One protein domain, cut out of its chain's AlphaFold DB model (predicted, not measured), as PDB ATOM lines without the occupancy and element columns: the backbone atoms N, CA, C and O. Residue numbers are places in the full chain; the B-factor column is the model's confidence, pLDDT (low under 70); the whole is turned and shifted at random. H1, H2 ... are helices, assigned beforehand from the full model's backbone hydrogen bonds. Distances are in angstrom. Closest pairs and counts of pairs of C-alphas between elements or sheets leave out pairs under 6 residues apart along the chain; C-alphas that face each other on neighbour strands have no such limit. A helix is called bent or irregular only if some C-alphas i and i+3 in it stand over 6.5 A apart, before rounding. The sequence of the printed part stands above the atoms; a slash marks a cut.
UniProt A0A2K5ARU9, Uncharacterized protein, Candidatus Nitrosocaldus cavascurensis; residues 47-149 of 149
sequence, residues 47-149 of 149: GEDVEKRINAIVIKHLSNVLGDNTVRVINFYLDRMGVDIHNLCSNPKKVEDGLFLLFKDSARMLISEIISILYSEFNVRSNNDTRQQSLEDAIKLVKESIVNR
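Overview. This is residues 47 to 149 of the 149 residues of an uncharacterized protein of Candidatus Nitrosocaldus cavascurensis (UniProt A0A2K5ARU9). This is a compact cluster of helices in which H4b and H5 run side by side and H1 crosses H4b steeply. The bent helix H4 folds back on itself, its arms H4a and H4b forming a V, while H2 sits near one end of the cluster against H4a and the short H3 packs on H1. The link between H4b and H5 is the one long stretch without a named element. The printed part has 103 residues with five named helices, H1 to H5 in order, and no named strand; its class is all helix. The radius of gyration of the C-alphas is 12.9 A, and the C-alphas span 38 by 28 by 23 A.

Arrangement. H1, residues 47 to 66, and H4, residues 92 to 122, are the hubs, touching three helices each. H4 was assigned as one helix by its hydrogen bonds, but it is bent, with C-alphas 102 and 105 9.5 A apart; its arms are H4a, residues 92 to 102, and H4b, residues 105 to 122. H1 touches H2, residues 68 to 79, at a steep tilt of 57 degrees, opposite ways; the closest C-alphas, of Ser 63 and Val 71, are 6.0 A apart. H1, with residues 51 to 59 alone, touches H3, residues 85 to 90, at a shallow tilt of 32 degrees, only just short of steep, with the C-alphas of Asn 55 and His 86 closest at 5.7 A. H3 is irregular: C-alphas 86 and 89 are 8.5 A apart. H1 touches H4b at a steep tilt of 55 degrees, the closest C-alphas being those of Val 58 and Ile 114 at 6.2 A. H2, with residues 77 to 78 alone, touches H4a, about perpendicular at 78 degrees; the closest C-alphas are those of Leu 78 and Gly 98, 6.1 A apart. H4b touches H5, residues 135 to 147, at a shallow tilt of 3 degrees, the same way; the closest C-alphas, of Ile 115 and Ala 138, are 6.1 A apart. H2 and H5 are apart. Every O i to N i+4 pair is within hydrogen-bond range in H1, H2, H4a and H5; the count is 12 of 14 in H4b and 0 of 2 in H3, where 2 of 3 O i to N i+3 pairs are.

Along the chain. H1 begins at C-alpha 47 (192.598, 274.520, 151.605) and is 28.1 A long. H2 is 16.1 A long and H3 9.6 A. H4a is 15.6 A long, and H4b, 26.8 A long, ends at C-alpha 122 (191.326, 260.592, 149.357). H5 is 18.6 A long and ends at C-alpha 147 (199.099, 268.830, 147.966).

Size, cuts and confidence. The two C-alphas farthest apart, of Arg 80 and Arg 149, are 38.8 A apart. The printed part has no cut. Residues 123 to 134 form the long link; the other links are tight. Residues 47 to 48, 126 to 128 and 148 to 149 have pLDDT under 70.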
ATOM      1  N   GLY A  47     192.844 275.089 150.278       60.50
ATOM      2  CA  GLY A  47     192.598 274.520 151.605       60.50
ATOM      3  C   GLY A  47     191.156 274.647 152.127       60.50
ATOM      4  O   GLY A  47     190.660 273.698 152.726       60.50
ATOM      5  N   GLU A  48     190.451 275.760 151.892       63.41
ATOM      6  CA  GLU A  48     189.065 275.949 152.365       63.41
ATOM      7  C   GLU A  48     188.082 275.037 151.601       63.41
ATOM      8  O   GLU A  48     187.094 274.572 152.173       63.41
ATOM      9  N   ASP A  49     188.359 274.728 150.329       83.50
ATOM     10  CA  ASP A  49     187.580 273.749 149.559       83.50
ATOM     11  C   ASP A  49     187.872 272.308 150.018       83.50
ATOM     12  O   ASP A  49     186.953 271.516 150.243       83.50
ATOM     13  N   VAL A  50     189.146 271.984 150.280       87.88
ATOM     14  CA  VAL A  50     189.556 270.687 150.847       87.88
ATOM     15  C   VAL A  50     188.901 270.423 152.206       87.88
ATOM     16  O   VAL A  50     188.386 269.325 152.420       87.88
ATOM     17  N   GLU A  51     188.863 271.398 153.115       91.94
ATOM     18  CA  GLU A  51     188.227 271.228 154.430       91.94
ATOM     19  C   GLU A  51     186.713 271.025 154.327       91.94
ATOM     20  O   GLU A  51     186.167 270.119 154.958       91.94
ATOM     21  N   LYS A  52     186.029 271.794 153.469       91.88
ATOM     22  CA  LYS A  52     184.599 271.587 153.189       91.88
ATOM     23  C   LYS A  52     184.336 270.201 152.616       91.88
ATOM     24  O   LYS A  52     183.387 269.542 153.040       91.88
ATOM     25  N   ARG A  53     185.185 269.731 151.696       92.00
ATOM     26  CA  ARG A  53     185.091 268.387 151.115       92.00
ATOM     27  C   ARG A  53     185.307 267.295 152.166       92.00
ATOM     28  O   ARG A  53     184.525 266.348 152.195       92.00
ATOM     29  N   ILE A  54     186.310 267.432 153.036       94.06
ATOM     30  CA  ILE A  54     186.562 266.512 154.159       94.06
ATOM     31  C   ILE A  54     185.336 266.438 155.075       94.06
ATOM     32  O   ILE A  54     184.802 265.350 155.295       94.06
ATOM     33  N   ASN A  55     184.844 267.584 155.554       94.69
ATOM     34  CA  ASN A  55     183.689 267.640 156.449       94.69
ATOM     35  C   ASN A  55     182.437 267.033 155.780       94.69
ATOM     36  O   ASN A  55     181.741 266.224 156.390       94.69
ATOM     37  N   ALA A  56     182.174 267.351 154.506       94.19
ATOM     38  CA  ALA A  56     181.038 266.805 153.761       94.19
ATOM     39  C   ALA A  56     181.112 265.277 153.583       94.19
ATOM     40  O   ALA A  56     180.093 264.600 153.735       94.19
ATOM     41  N   ILE A  57     182.300 264.729 153.298       95.25
ATOM     42  CA  ILE A  57     182.536 263.279 153.206       95.25
ATOM     43  C   ILE A  57     182.238 262.600 154.543       95.25
ATOM     44  O   ILE A  57     181.462 261.645 154.578       95.25
ATOM     45  N   VAL A  58     182.803 263.112 155.642       95.56
ATOM     46  CA  VAL A  58     182.630 262.515 156.974       95.56
ATOM     47  C   VAL A  58     181.167 262.538 157.396       95.56
ATOM     48  O   VAL A  58     180.625 261.497 157.755       95.56
ATOM     49  N   ILE A  59     180.491 263.685 157.295       95.69
ATOM     50  CA  ILE A  59     179.079 263.805 157.683       95.69
ATOM     51  C   ILE A  59     178.195 262.878 156.843       95.69
ATOM     52  O   ILE A  59     177.370 262.159 157.403       95.69
ATOM     53  N   LYS A  60     178.400 262.827 155.520       96.00
ATOM     54  CA  LYS A  60     177.660 261.921 154.631       96.00
ATOM     55  C   LYS A  60     177.885 260.451 155.002       96.00
ATOM     56  O   LYS A  60     176.930 259.679 155.019       96.00
ATOM     57  N   HIS A  61     179.121 260.063 155.311       95.88
ATOM     58  CA  HIS A  61     179.450 258.693 155.711       95.88
ATOM     59  C   HIS A  61     178.808 258.313 157.044       95.88
ATOM     60  O   HIS A  61     178.144 257.284 157.137       95.88
ATOM     61  N   LEU A  62     178.916 259.181 158.052       94.81
ATOM     62  CA  LEU A  62     178.273 258.969 159.348       94.81
ATOM     63  C   LEU A  62     176.746 258.883 159.219       94.81
ATOM     64  O   LEU A  62     176.138 258.021 159.851       94.81
ATOM     65  N   SER A  63     176.129 259.702 158.360       96.25
ATOM     66  CA  SER A  63     174.698 259.606 158.038       96.25
ATOM     67  C   SER A  63     174.333 258.265 157.398       96.25
ATOM     68  O   SER A  63     173.314 257.682 157.761       96.25
ATOM     69  N   ASN A  64     175.167 257.738 156.496       95.88
ATOM     70  CA  ASN A  64     174.935 256.440 155.859       95.88
ATOM     71  C   ASN A  64     175.082 255.260 156.839       95.88
ATOM     72  O   ASN A  64     174.313 254.306 156.758       95.88
ATOM     73  N   VAL A  65     176.069 255.309 157.742       94.69
ATOM     74  CA  VAL A  65     176.392 254.204 158.667       94.69
ATOM     75  C   VAL A  65     175.495 254.204 159.910       94.69
ATOM     76  O   VAL A  65     175.070 253.144 160.361       94.69
ATOM     77  N   LEU A  66     175.203 255.380 160.474       94.56
ATOM     78  CA  LEU A  66     174.469 255.528 161.738       94.56
ATOM     79  C   LEU A  66     173.007 255.965 161.554       94.56
ATOM     80  O   LEU A  66     172.215 255.864 162.494       94.56
ATOM     81  N   GLY A  67     172.650 256.483 160.376       96.56
ATOM     82  CA  GLY A  67     171.380 257.155 160.106       96.56
ATOM     83  C   GLY A  67     171.384 258.633 160.523       96.56
ATOM     84  O   GLY A  67     171.900 259.001 161.582       96.56
ATOM     85  N   ASP A  68     170.736 259.485 159.721       95.25
ATOM     86  CA  ASP A  68     170.678 260.947 159.924       95.25
ATOM     87  C   ASP A  68     170.235 261.366 161.333       95.25
ATOM     88  O   ASP A  68     170.764 262.318 161.907       95.25
ATOM     89  N   ASN A  69     169.259 260.661 161.914       97.12
ATOM     90  CA  ASN A  69     168.764 260.968 163.256       97.12
ATOM     91  C   ASN A  69     169.839 260.738 164.329       97.12
ATOM     92  O   ASN A  69     169.956 261.544 165.249       97.12
ATOM     93  N   THR A  70     170.660 259.697 164.187       95.69
ATOM     94  CA  THR A  70     171.771 259.415 165.107       95.69
ATOM     95  C   THR A  70     172.846 260.492 164.997       95.69
ATOM     96  O   THR A  70     173.294 261.009 166.018       95.69
ATOM     97  N   VAL A  71     173.196 260.912 163.774       95.62
ATOM     98  CA  VAL A  71     174.149 262.015 163.545       95.62
ATOM     99  C   VAL A  71     173.635 263.331 164.133       95.62
ATOM    100  O   VAL A  71     174.389 264.038 164.798       95.62
ATOM    101  N   ARG A  72     172.340 263.640 163.977       95.44
ATOM    102  CA  ARG A  72     171.709 264.821 164.595       95.44
ATOM    103  C   ARG A  72     171.763 264.784 166.122       95.44
ATOM    104  O   ARG A  72     172.041 265.812 166.731       95.44
ATOM    105  N   VAL A  73     171.528 263.623 166.738       96.25
ATOM    106  CA  VAL A  73     171.635 263.450 168.197       96.25
ATOM    107  C   VAL A  73     173.084 263.619 168.662       96.25
ATOM    108  O   VAL A  73     173.319 264.340 169.628       96.25
ATOM    109  N   ILE A  74     174.056 263.033 167.954       95.50
ATOM    110  CA  ILE A  74     175.489 263.232 168.229       95.50
ATOM    111  C   ILE A  74     175.834 264.721 168.167       95.50
ATOM    112  O   ILE A  74     176.371 265.257 169.134       95.50
ATOM    113  N   ASN A  75     175.468 265.406 167.078       94.81
ATOM    114  CA  ASN A  75     175.770 266.823 166.913       94.81
ATOM    115  C   ASN A  75     175.103 267.692 167.994       94.81
ATOM    116  O   ASN A  75     175.751 268.564 168.551       94.81
ATOM    117  N   PHE A  76     173.850 267.411 168.372       95.88
ATOM    118  CA  PHE A  76     173.163 268.119 169.461       95.88
ATOM    119  C   PHE A  76     173.903 268.024 170.807       95.88
ATOM    120  O   PHE A  76     173.944 268.994 171.567       95.88
ATOM    121  N   TYR A  77     174.491 266.868 171.124       96.62
ATOM    122  CA  TYR A  77     175.270 266.713 172.352       96.62
ATOM    123  C   TYR A  77     176.680 267.313 172.249       96.62
ATOM    124  O   TYR A  77     177.166 267.848 173.245       96.62
ATOM    125  N   LEU A  78     177.317 267.268 171.074       95.56
ATOM    126  CA  LEU A  78     178.602 267.934 170.824       95.56
ATOM    127  C   LEU A  78     178.469 269.470 170.886       95.56
ATOM    128  O   LEU A  78     179.278 270.122 171.548       95.56
ATOM    129  N   ASP A  79     177.410 270.042 170.309       95.44
ATOM    130  CA  ASP A  79     177.136 271.487 170.300       95.44
ATOM    131  C   ASP A  79     176.981 272.049 171.726       95.44
ATOM    132  O   ASP A  79     177.555 273.082 172.073       95.44
ATOM    133  N   ARG A  80     176.343 271.288 172.627       95.12
ATOM    134  CA  ARG A  80     176.283 271.608 174.068       95.12
ATOM    135  C   ARG A  80     177.645 271.657 174.771       95.12
ATOM    136  O   ARG A  80     177.728 272.201 175.870       95.12
ATOM    137  N   MET A  81     178.691 271.102 174.166       93.69
ATOM    138  CA  MET A  81     180.082 271.177 174.627       93.69
ATOM    139  C   MET A  81     180.911 272.207 173.830       93.69
ATOM    140  O   MET A  81     182.119 272.313 174.040       93.69
ATOM    141  N   GLY A  82     180.288 272.973 172.926       92.75
ATOM    142  CA  GLY A  82     180.968 273.909 172.025       92.75
ATOM    143  C   GLY A  82     181.773 273.212 170.923       92.75
ATOM    144  O   GLY A  82     182.805 273.735 170.492       92.75
ATOM    145  N   VAL A  83     181.344 272.016 170.509       94.44
ATOM    146  CA  VAL A  83     182.002 271.177 169.500       94.44
ATOM    147  C   VAL A  83     181.053 270.960 168.323       94.44
ATOM    148  O   VAL A  83     179.950 270.465 168.503       94.44
ATOM    149  N   ASP A  84     181.496 271.285 167.111       90.75
ATOM    150  CA  ASP A  84     180.728 271.063 165.881       90.75
ATOM    151  C   ASP A  84     181.420 270.002 165.012       90.75
ATOM    152  O   ASP A  84     182.543 270.201 164.540       90.75
ATOM    153  N   ILE A  85     180.741 268.873 164.782       89.38
ATOM    154  CA  ILE A  85     181.253 267.792 163.927       89.38
ATOM    155  C   ILE A  85     181.222 268.162 162.435       89.38
ATOM    156  O   ILE A  85     182.020 267.636 161.660       89.38
ATOM    157  N   HIS A  86     180.379 269.119 162.026       89.31
ATOM    158  CA  HIS A  86     180.393 269.674 160.669       89.31
ATOM    159  C   HIS A  86     181.622 270.555 160.402       89.31
ATOM    160  O   HIS A  86     181.899 270.874 159.246       89.31
ATOM    161  N   ASN A  87     182.385 270.901 161.445       88.56
ATOM    162  CA  ASN A  87     183.632 271.651 161.360       88.56
ATOM    163  C   ASN A  87     184.840 270.864 161.910       88.56
ATOM    164  O   ASN A  87     185.748 271.426 162.533       88.56
ATOM    165  N   LEU A  88     184.855 269.551 161.654       92.25
ATOM    166  CA  LEU A  88     185.910 268.621 162.062       92.25
ATOM    167  C   LEU A  88     187.322 269.145 161.751       92.25
ATOM    168  O   LEU A  88     188.181 269.119 162.631       92.25
ATOM    169  N   CYS A  89     187.569 269.667 160.542       92.44
ATOM    170  CA  CYS A  89     188.894 270.176 160.164       92.44
ATOM    171  C   CYS A  89     189.425 271.331 161.027       92.44
ATOM    172  O   CYS A  89     190.643 271.439 161.163       92.44
ATOM    173  N   SER A  90     188.558 272.170 161.610       91.25
ATOM    174  CA  SER A  90     189.004 273.316 162.418       91.25
ATOM    175  C   SER A  90     189.504 272.908 163.805       91.25
ATOM    176  O   SER A  90     190.355 273.589 164.369       91.25
ATOM    177  N   ASN A  91     188.951 271.844 164.399       91.56
ATOM    178  CA  ASN A  91     189.347 271.368 165.731       91.56
ATOM    179  C   ASN A  91     189.219 269.828 165.845       91.56
ATOM    180  O   ASN A  91     188.385 269.357 166.627       91.56
ATOM    181  N   PRO A  92     190.042 269.027 165.134       95.12
ATOM    182  CA  PRO A  92     189.903 267.566 165.109       95.12
ATOM    183  C   PRO A  92     189.908 266.946 166.506       95.12
ATOM    184  O   PRO A  92     189.024 266.165 166.853       95.12
ATOM    185  N   LYS A  93     190.845 267.394 167.348       94.81
ATOM    186  CA  LYS A  93     190.981 266.947 168.732       94.81
ATOM    187  C   LYS A  93     189.753 267.241 169.600       94.81
ATOM    188  O   LYS A  93     189.384 266.398 170.403       94.81
ATOM    189  N   LYS A  94     189.072 268.384 169.425       94.81
ATOM    190  CA  LYS A  94     187.838 268.668 170.187       94.81
ATOM    191  C   LYS A  94     186.692 267.744 169.787       94.81
ATOM    192  O   LYS A  94     185.894 267.379 170.645       94.81
ATOM    193  N   VAL A  95     186.604 267.377 168.507       95.44
ATOM    194  CA  VAL A  95     185.644 266.363 168.053       95.44
ATOM    195  C   VAL A  95     186.005 265.006 168.652       95.44
ATOM    196  O   VAL A  95     185.126 264.343 169.190       95.44
ATOM    197  N   GLU A  96     187.284 264.628 168.645       95.75
ATOM    198  CA  GLU A  96     187.765 263.384 169.258       95.75
ATOM    199  C   GLU A  96     187.431 263.312 170.760       95.75
ATOM    200  O   GLU A  96     186.713 262.408 171.192       95.75
ATOM    201  N   ASP A  97     187.857 264.314 171.537       95.88
ATOM    202  CA  ASP A  97     187.587 264.447 172.974       95.88
ATOM    203  C   ASP A  97     186.071 264.468 173.259       95.88
ATOM    204  O   ASP A  97     185.592 263.800 174.178       95.88
ATOM    205  N   GLY A  98     185.288 265.184 172.443       95.88
ATOM    206  CA  GLY A  98     183.828 265.239 172.541       95.88
ATOM    207  C   GLY A  98     183.163 263.879 172.309       95.88
ATOM    208  O   GLY A  98     182.290 263.479 173.081       95.88
ATOM    209  N   LEU A  99     183.603 263.121 171.302       95.94
ATOM    210  CA  LEU A  99     183.121 261.760 171.056       95.94
ATOM    211  C   LEU A  99     183.514 260.813 172.201       95.94
ATOM    212  O   LEU A  99     182.670 260.033 172.647       95.94
ATOM    213  N   PHE A 100     184.734 260.917 172.739       96.25
ATOM    214  CA  PHE A 100     185.155 260.174 173.935       96.25
ATOM    215  C   PHE A 100     184.330 260.531 175.179       96.25
ATOM    216  O   PHE A 100     184.028 259.650 175.988       96.25
ATOM    217  N   LEU A 101     183.903 261.785 175.347       96.31
ATOM    218  CA  LEU A 101     183.022 262.169 176.450       96.31
ATOM    219  C   LEU A 101     181.651 261.487 176.351       96.31
ATOM    220  O   LEU A 101     181.177 260.985 177.378       96.31
ATOM    221  N   LEU A 102     181.068 261.413 175.148       95.69
ATOM    222  CA  LEU A 102     179.757 260.802 174.888       95.69
ATOM    223  C   LEU A 102     179.780 259.267 174.920       95.69
ATOM    224  O   LEU A 102     178.912 258.657 175.540       95.69
ATOM    225  N   PHE A 103     180.766 258.644 174.271       95.31
ATOM    226  CA  PHE A 103     180.771 257.203 173.987       95.31
ATOM    227  C   PHE A 103     181.834 256.402 174.750       95.31
ATOM    228  O   PHE A 103     181.860 255.176 174.638       95.31
ATOM    229  N   LYS A 104     182.694 257.062 175.539       94.88
ATOM    230  CA  LYS A 104     183.843 256.440 176.228       94.88
ATOM    231  C   LYS A 104     184.683 255.630 175.234       94.88
ATOM    232  O   LYS A 104     184.919 256.104 174.125       94.88
ATOM    233  N   ASP A 105     185.128 254.427 175.588       91.44
ATOM    234  CA  ASP A 105     185.988 253.608 174.724       91.44
ATOM    235  C   ASP A 105     185.350 253.259 173.369       91.44
ATOM    236  O   ASP A 105     186.065 253.134 172.372       91.44
ATOM    237  N   SER A 106     184.014 253.202 173.282       92.19
ATOM    238  CA  SER A 106     183.292 252.983 172.020       92.19
ATOM    239  C   SER A 106     183.497 254.115 171.007       92.19
ATOM    240  O   SER A 106     183.334 253.890 169.806       92.19
ATOM    241  N   ALA A 107     183.927 255.308 171.443       94.56
ATOM    242  CA  ALA A 107     184.316 256.393 170.541       94.56
ATOM    243  C   ALA A 107     185.438 255.973 169.579       94.56
ATOM    244  O   ALA A 107     185.444 256.415 168.434       94.56
ATOM    245  N   ARG A 108     186.340 255.066 169.993       93.44
ATOM    246  CA  ARG A 108     187.436 254.563 169.141       93.44
ATOM    247  C   ARG A 108     186.936 253.900 167.865       93.44
ATOM    248  O   ARG A 108     187.578 254.040 166.830       93.44
ATOM    249  N   MET A 109     185.797 253.207 167.917       92.69
ATOM    250  CA  MET A 109     185.203 252.596 166.724       92.69
ATOM    251  C   MET A 109     184.741 253.672 165.741       92.69
ATOM    252  O   MET A 109     185.053 253.595 164.558       92.69
ATOM    253  N   LEU A 110     184.068 254.710 166.244       93.44
ATOM    254  CA  LEU A 110     183.589 255.831 165.438       93.44
ATOM    255  C   LEU A 110     184.745 256.664 164.857       93.44
ATOM    256  O   LEU A 110     184.717 257.016 163.683       93.44
ATOM    257  N   ILE A 111     185.789 256.922 165.648       95.56
ATOM    258  CA  ILE A 111     187.015 257.601 165.203       95.56
ATOM    259  C   ILE A 111     187.716 256.781 164.111       95.56
ATOM    260  O   ILE A 111     188.019 257.316 163.047       95.56
ATOM    261  N   SER A 112     187.897 255.473 164.319       94.31
ATOM    262  CA  SER A 112     188.489 254.576 163.320       94.31
ATOM    263  C   SER A 112     187.674 254.535 162.022       94.31
ATOM    264  O   SER A 112     188.262 254.454 160.944       94.31
ATOM    265  N   GLU A 113     186.343 254.601 162.101       94.00
ATOM    266  CA  GLU A 113     185.449 254.644 160.936       94.00
ATOM    267  C   GLU A 113     185.620 255.954 160.145       94.00
ATOM    268  O   GLU A 113     185.780 255.925 158.924       94.00
ATOM    269  N   ILE A 114     185.694 257.097 160.843       95.25
ATOM    270  CA  ILE A 114     185.982 258.414 160.248       95.25
ATOM    271  C   ILE A 114     187.352 258.407 159.549       95.25
ATOM    272  O   ILE A 114     187.464 258.841 158.406       95.25
ATOM    273  N   ILE A 115     188.395 257.872 160.191       95.38
ATOM    274  CA  ILE A 115     189.740 257.775 159.597       95.38
ATOM    275  C   ILE A 115     189.733 256.857 158.365       95.38
ATOM    276  O   ILE A 115     190.346 257.178 157.345       95.38
ATOM    277  N   SER A 116     189.000 255.743 158.421       93.31
ATOM    278  CA  SER A 116     188.927 254.778 157.317       93.31
ATOM    279  C   SER A 116     188.257 255.364 156.071       93.31
ATOM    280  O   SER A 116     188.797 255.208 154.972       93.31
ATOM    281  N   ILE A 117     187.140 256.096 156.212       95.19
ATOM    282  CA  ILE A 117     186.510 256.754 155.054       95.19
ATOM    283  C   ILE A 117     187.390 257.872 154.483       95.19
ATOM    284  O   ILE A 117     187.501 257.994 153.264       95.19
ATOM    285  N   LEU A 118     188.085 258.635 155.334       94.56
ATOM    286  CA  LEU A 118     189.025 259.663 154.884       94.56
ATOM    287  C   LEU A 118     190.149 259.073 154.024       94.56
ATOM    288  O   LEU A 118     190.455 259.599 152.954       94.56
ATOM    289  N   TYR A 119     190.739 257.953 154.437       93.44
ATOM    290  CA  TYR A 119     191.783 257.307 153.643       93.44
ATOM    291  C   TYR A 119     191.259 256.678 152.353       93.44
ATOM    292  O   TYR A 119     191.943 256.753 151.331       93.44
ATOM    293  N   SER A 120     190.041 256.131 152.368       92.50
ATOM    294  CA  SER A 120     189.390 255.595 151.171       92.50
ATOM    295  C   SER A 120     189.118 256.689 150.128       92.50
ATOM    296  O   SER A 120     189.643 256.625 149.017       92.50
ATOM    297  N   GLU A 121     188.386 257.742 150.497       93.25
ATOM    298  CA  GLU A 121     187.939 258.799 149.577       93.25
ATOM    299  C   GLU A 121     189.087 259.650 149.016       93.25
ATOM    300  O   GLU A 121     189.045 260.104 147.868       93.25
ATOM    301  N   PHE A 122     190.149 259.848 149.801       90.62
ATOM    302  CA  PHE A 122     191.326 260.592 149.357       90.62
ATOM    303  C   PHE A 122     192.444 259.694 148.802       90.62
ATOM    304  O   PHE A 122     193.446 260.220 148.316       90.62
ATOM    305  N   ASN A 123     192.264 258.367 148.754       89.31
ATOM    306  CA  ASN A 123     193.273 257.383 148.329       89.31
ATOM    307  C   ASN A 123     194.609 257.527 149.094       89.31
ATOM    308  O   ASN A 123     195.690 257.550 148.496       89.31
ATOM    309  N   VAL A 124     194.534 257.664 150.420       89.06
ATOM    310  CA  VAL A 124     195.704 257.731 151.310       89.06
ATOM    311  C   VAL A 124     196.140 256.314 151.670       89.06
ATOM    312  O   VAL A 124     195.356 255.524 152.193       89.06
ATOM    313  N   ARG A 125     197.411 255.985 151.429       82.88
ATOM    314  CA  ARG A 125     198.004 254.732 151.915       82.88
ATOM    315  C   ARG A 125     198.573 254.955 153.312       82.88
ATOM    316  O   ARG A 125     199.646 255.535 153.446       82.88
ATOM    317  N   SER A 126     197.862 254.487 154.333       69.75
ATOM    318  CA  SER A 126     198.390 254.405 155.696       69.75
ATOM    319  C   SER A 126     199.033 253.040 155.937       69.75
ATOM    320  O   SER A 126     198.417 252.011 155.672       69.75
ATOM    321  N   ASN A 127     200.246 253.044 156.494       68.50
ATOM    322  CA  ASN A 127     200.870 251.853 157.080       68.50
ATOM    323  C   ASN A 127     200.525 251.694 158.577       68.50
ATOM    324  O   ASN A 127     200.922 250.707 159.193       68.50
ATOM    325  N   ASN A 128     199.819 252.665 159.168       66.12
ATOM    326  CA  ASN A 128     199.442 252.677 160.579       66.12
ATOM    327  C   ASN A 128     198.074 252.016 160.785       66.12
ATOM    328  O   ASN A 128     197.162 252.213 159.977       66.12
ATOM    329  N   ASP A 129     197.912 251.309 161.908       73.88
ATOM    330  CA  ASP A 129     196.612 250.815 162.372       73.88
ATOM    331  C   ASP A 129     195.687 252.003 162.699       73.88
ATOM    332  O   ASP A 129     195.933 252.764 163.641       73.88
ATOM    333  N   THR A 130     194.605 252.150 161.930       73.94
ATOM    334  CA  THR A 130     193.619 253.233 162.082       73.94
ATOM    335  C   THR A 130     192.933 253.229 163.449       73.94
ATOM    336  O   THR A 130     192.418 254.261 163.870       73.94
ATOM    337  N   ARG A 131     192.986 252.114 164.191       72.81
ATOM    338  CA  ARG A 131     192.419 251.971 165.544       72.81
ATOM    339  C   ARG A 131     193.174 252.744 166.627       72.81
ATOM    340  O   ARG A 131     192.638 252.923 167.724       72.81
ATOM    341  N   GLN A 132     194.416 253.152 166.359       78.88
ATOM    342  CA  GLN A 132     195.275 253.872 167.312       78.88
ATOM    343  C   GLN A 132     195.617 255.298 166.865       78.88
ATOM    344  O   GLN A 132     196.302 256.015 167.592       78.88
ATOM    345  N   GLN A 133     195.160 255.711 165.684       88.94
ATOM    346  CA  GLN A 133     195.484 257.008 165.105       88.94
ATOM    347  C   GLN A 133     194.493 258.097 165.543       88.94
ATOM    348  O   GLN A 133     193.304 257.825 165.698       88.94
ATOM    349  N   SER A 134     194.982 259.330 165.719       93.50
ATOM    350  CA  SER A 134     194.138 260.495 166.012       93.50
ATOM    351  C   SER A 134     193.469 261.055 164.750       93.50
ATOM    352  O   SER A 134     193.976 260.907 163.629       93.50
ATOM    353  N   LEU A 135     192.351 261.765 164.921       94.62
ATOM    354  CA  LEU A 135     191.700 262.515 163.841       94.62
ATOM    355  C   LEU A 135     192.607 263.629 163.298       94.62
ATOM    356  O   LEU A 135     192.564 263.932 162.107       94.62
ATOM    357  N   GLU A 136     193.442 264.224 164.152       95.19
ATOM    358  CA  GLU A 136     194.377 265.290 163.779       95.19
ATOM    359  C   GLU A 136     195.464 264.778 162.818       95.19
ATOM    360  O   GLU A 136     195.654 265.353 161.742       95.19
ATOM    361  N   ASP A 137     196.094 263.643 163.139       93.25
ATOM    362  CA  ASP A 137     197.095 263.003 162.276       93.25
ATOM    363  C   ASP A 137     196.490 262.545 160.943       93.25
ATOM    364  O   ASP A 137     197.093 262.730 159.885       93.25
ATOM    365  N   ALA A 138     195.287 261.962 160.975       93.56
ATOM    366  CA  ALA A 138     194.610 261.488 159.772       93.56
ATOM    367  C   ALA A 138     194.255 262.640 158.817       93.56
ATOM    368  O   ALA A 138     194.528 262.559 157.619       93.56
ATOM    369  N   ILE A 139     193.702 263.744 159.335       94.38
ATOM    370  CA  ILE A 139     193.362 264.929 158.532       94.38
ATOM    371  C   ILE A 139     194.622 265.604 157.987       94.38
ATOM    372  O   ILE A 139     194.620 266.057 156.840       94.38
ATOM    373  N   LYS A 140     195.709 265.641 158.766       92.81
ATOM    374  CA  LYS A 140     197.006 266.138 158.302       92.81
ATOM    375  C   LYS A 140     197.523 265.320 157.113       92.81
ATOM    376  O   LYS A 140     197.807 265.903 156.070       92.81
ATOM    377  N   LEU A 141     197.553 263.990 157.226       91.81
ATOM    378  CA  LEU A 141     197.985 263.096 156.141       91.81
ATOM    379  C   LEU A 141     197.094 263.207 154.895       91.81
ATOM    380  O   LEU A 141     197.600 263.191 153.775       91.81
ATOM    381  N   VAL A 142     195.777 263.369 155.065       92.31
ATOM    382  CA  VAL A 142     194.852 263.635 153.949       92.31
ATOM    383  C   VAL A 142     195.218 264.939 153.244       92.31
ATOM    384  O   VAL A 142     195.405 264.926 152.027       92.31
ATOM    385  N   LYS A 143     195.385 266.045 153.980       91.12
ATOM    386  CA  LYS A 143     195.781 267.344 153.412       91.12
ATOM    387  C   LYS A 143     197.126 267.252 152.680       91.12
ATOM    388  O   LYS A 143     197.224 267.688 151.535       91.12
ATOM    389  N   GLU A 144     198.126 266.610 153.282       90.06
ATOM    390  CA  GLU A 144     199.432 266.362 152.655       90.06
ATOM    391  C   GLU A 144     199.313 265.505 151.381       90.06
ATOM    392  O   GLU A 144     199.972 265.791 150.382       90.06
ATOM    393  N   SER A 145     198.438 264.495 151.355       87.75
ATOM    394  CA  SER A 145     198.234 263.639 150.174       87.75
ATOM    395  C   SER A 145     197.580 264.349 148.980       87.75
ATOM    396  O   SER A 145     197.704 263.875 147.852       87.75
ATOM    397  N   ILE A 146     196.876 265.459 149.227       85.88
ATOM    398  CA  ILE A 146     196.215 266.268 148.195       85.88
ATOM    399  C   ILE A 146     197.205 267.268 147.592       85.88
ATOM    400  O   ILE A 146     197.203 267.452 146.382       85.88
ATOM    401  N   VAL A 147     198.068 267.873 148.415       79.75
ATOM    402  CA  VAL A 147     199.099 268.830 147.966       79.75
ATOM    403  C   VAL A 147     200.197 268.150 147.137       79.75
ATOM    404  O   VAL A 147     200.781 268.775 146.258       79.75
ATOM    405  N   ASN A 148     200.477 266.870 147.393       69.06
ATOM    406  CA  ASN A 148     201.504 266.092 146.690       69.06
ATOM    407  C   ASN A 148     200.984 265.362 145.423       69.06
ATOM    408  O   ASN A 148     201.519 264.307 145.072       69.06
ATOM    409  N   ARG A 149     199.934 265.877 144.767       60.94
ATOM    410  CA  ARG A 149     199.347 265.339 143.522       60.94
ATOM    411  C   ARG A 149     199.380 266.351 142.384       60.94
ATOM    412  O   ARG A 149     199.636 265.884 141.255       60.94
TER     413      ARG A 149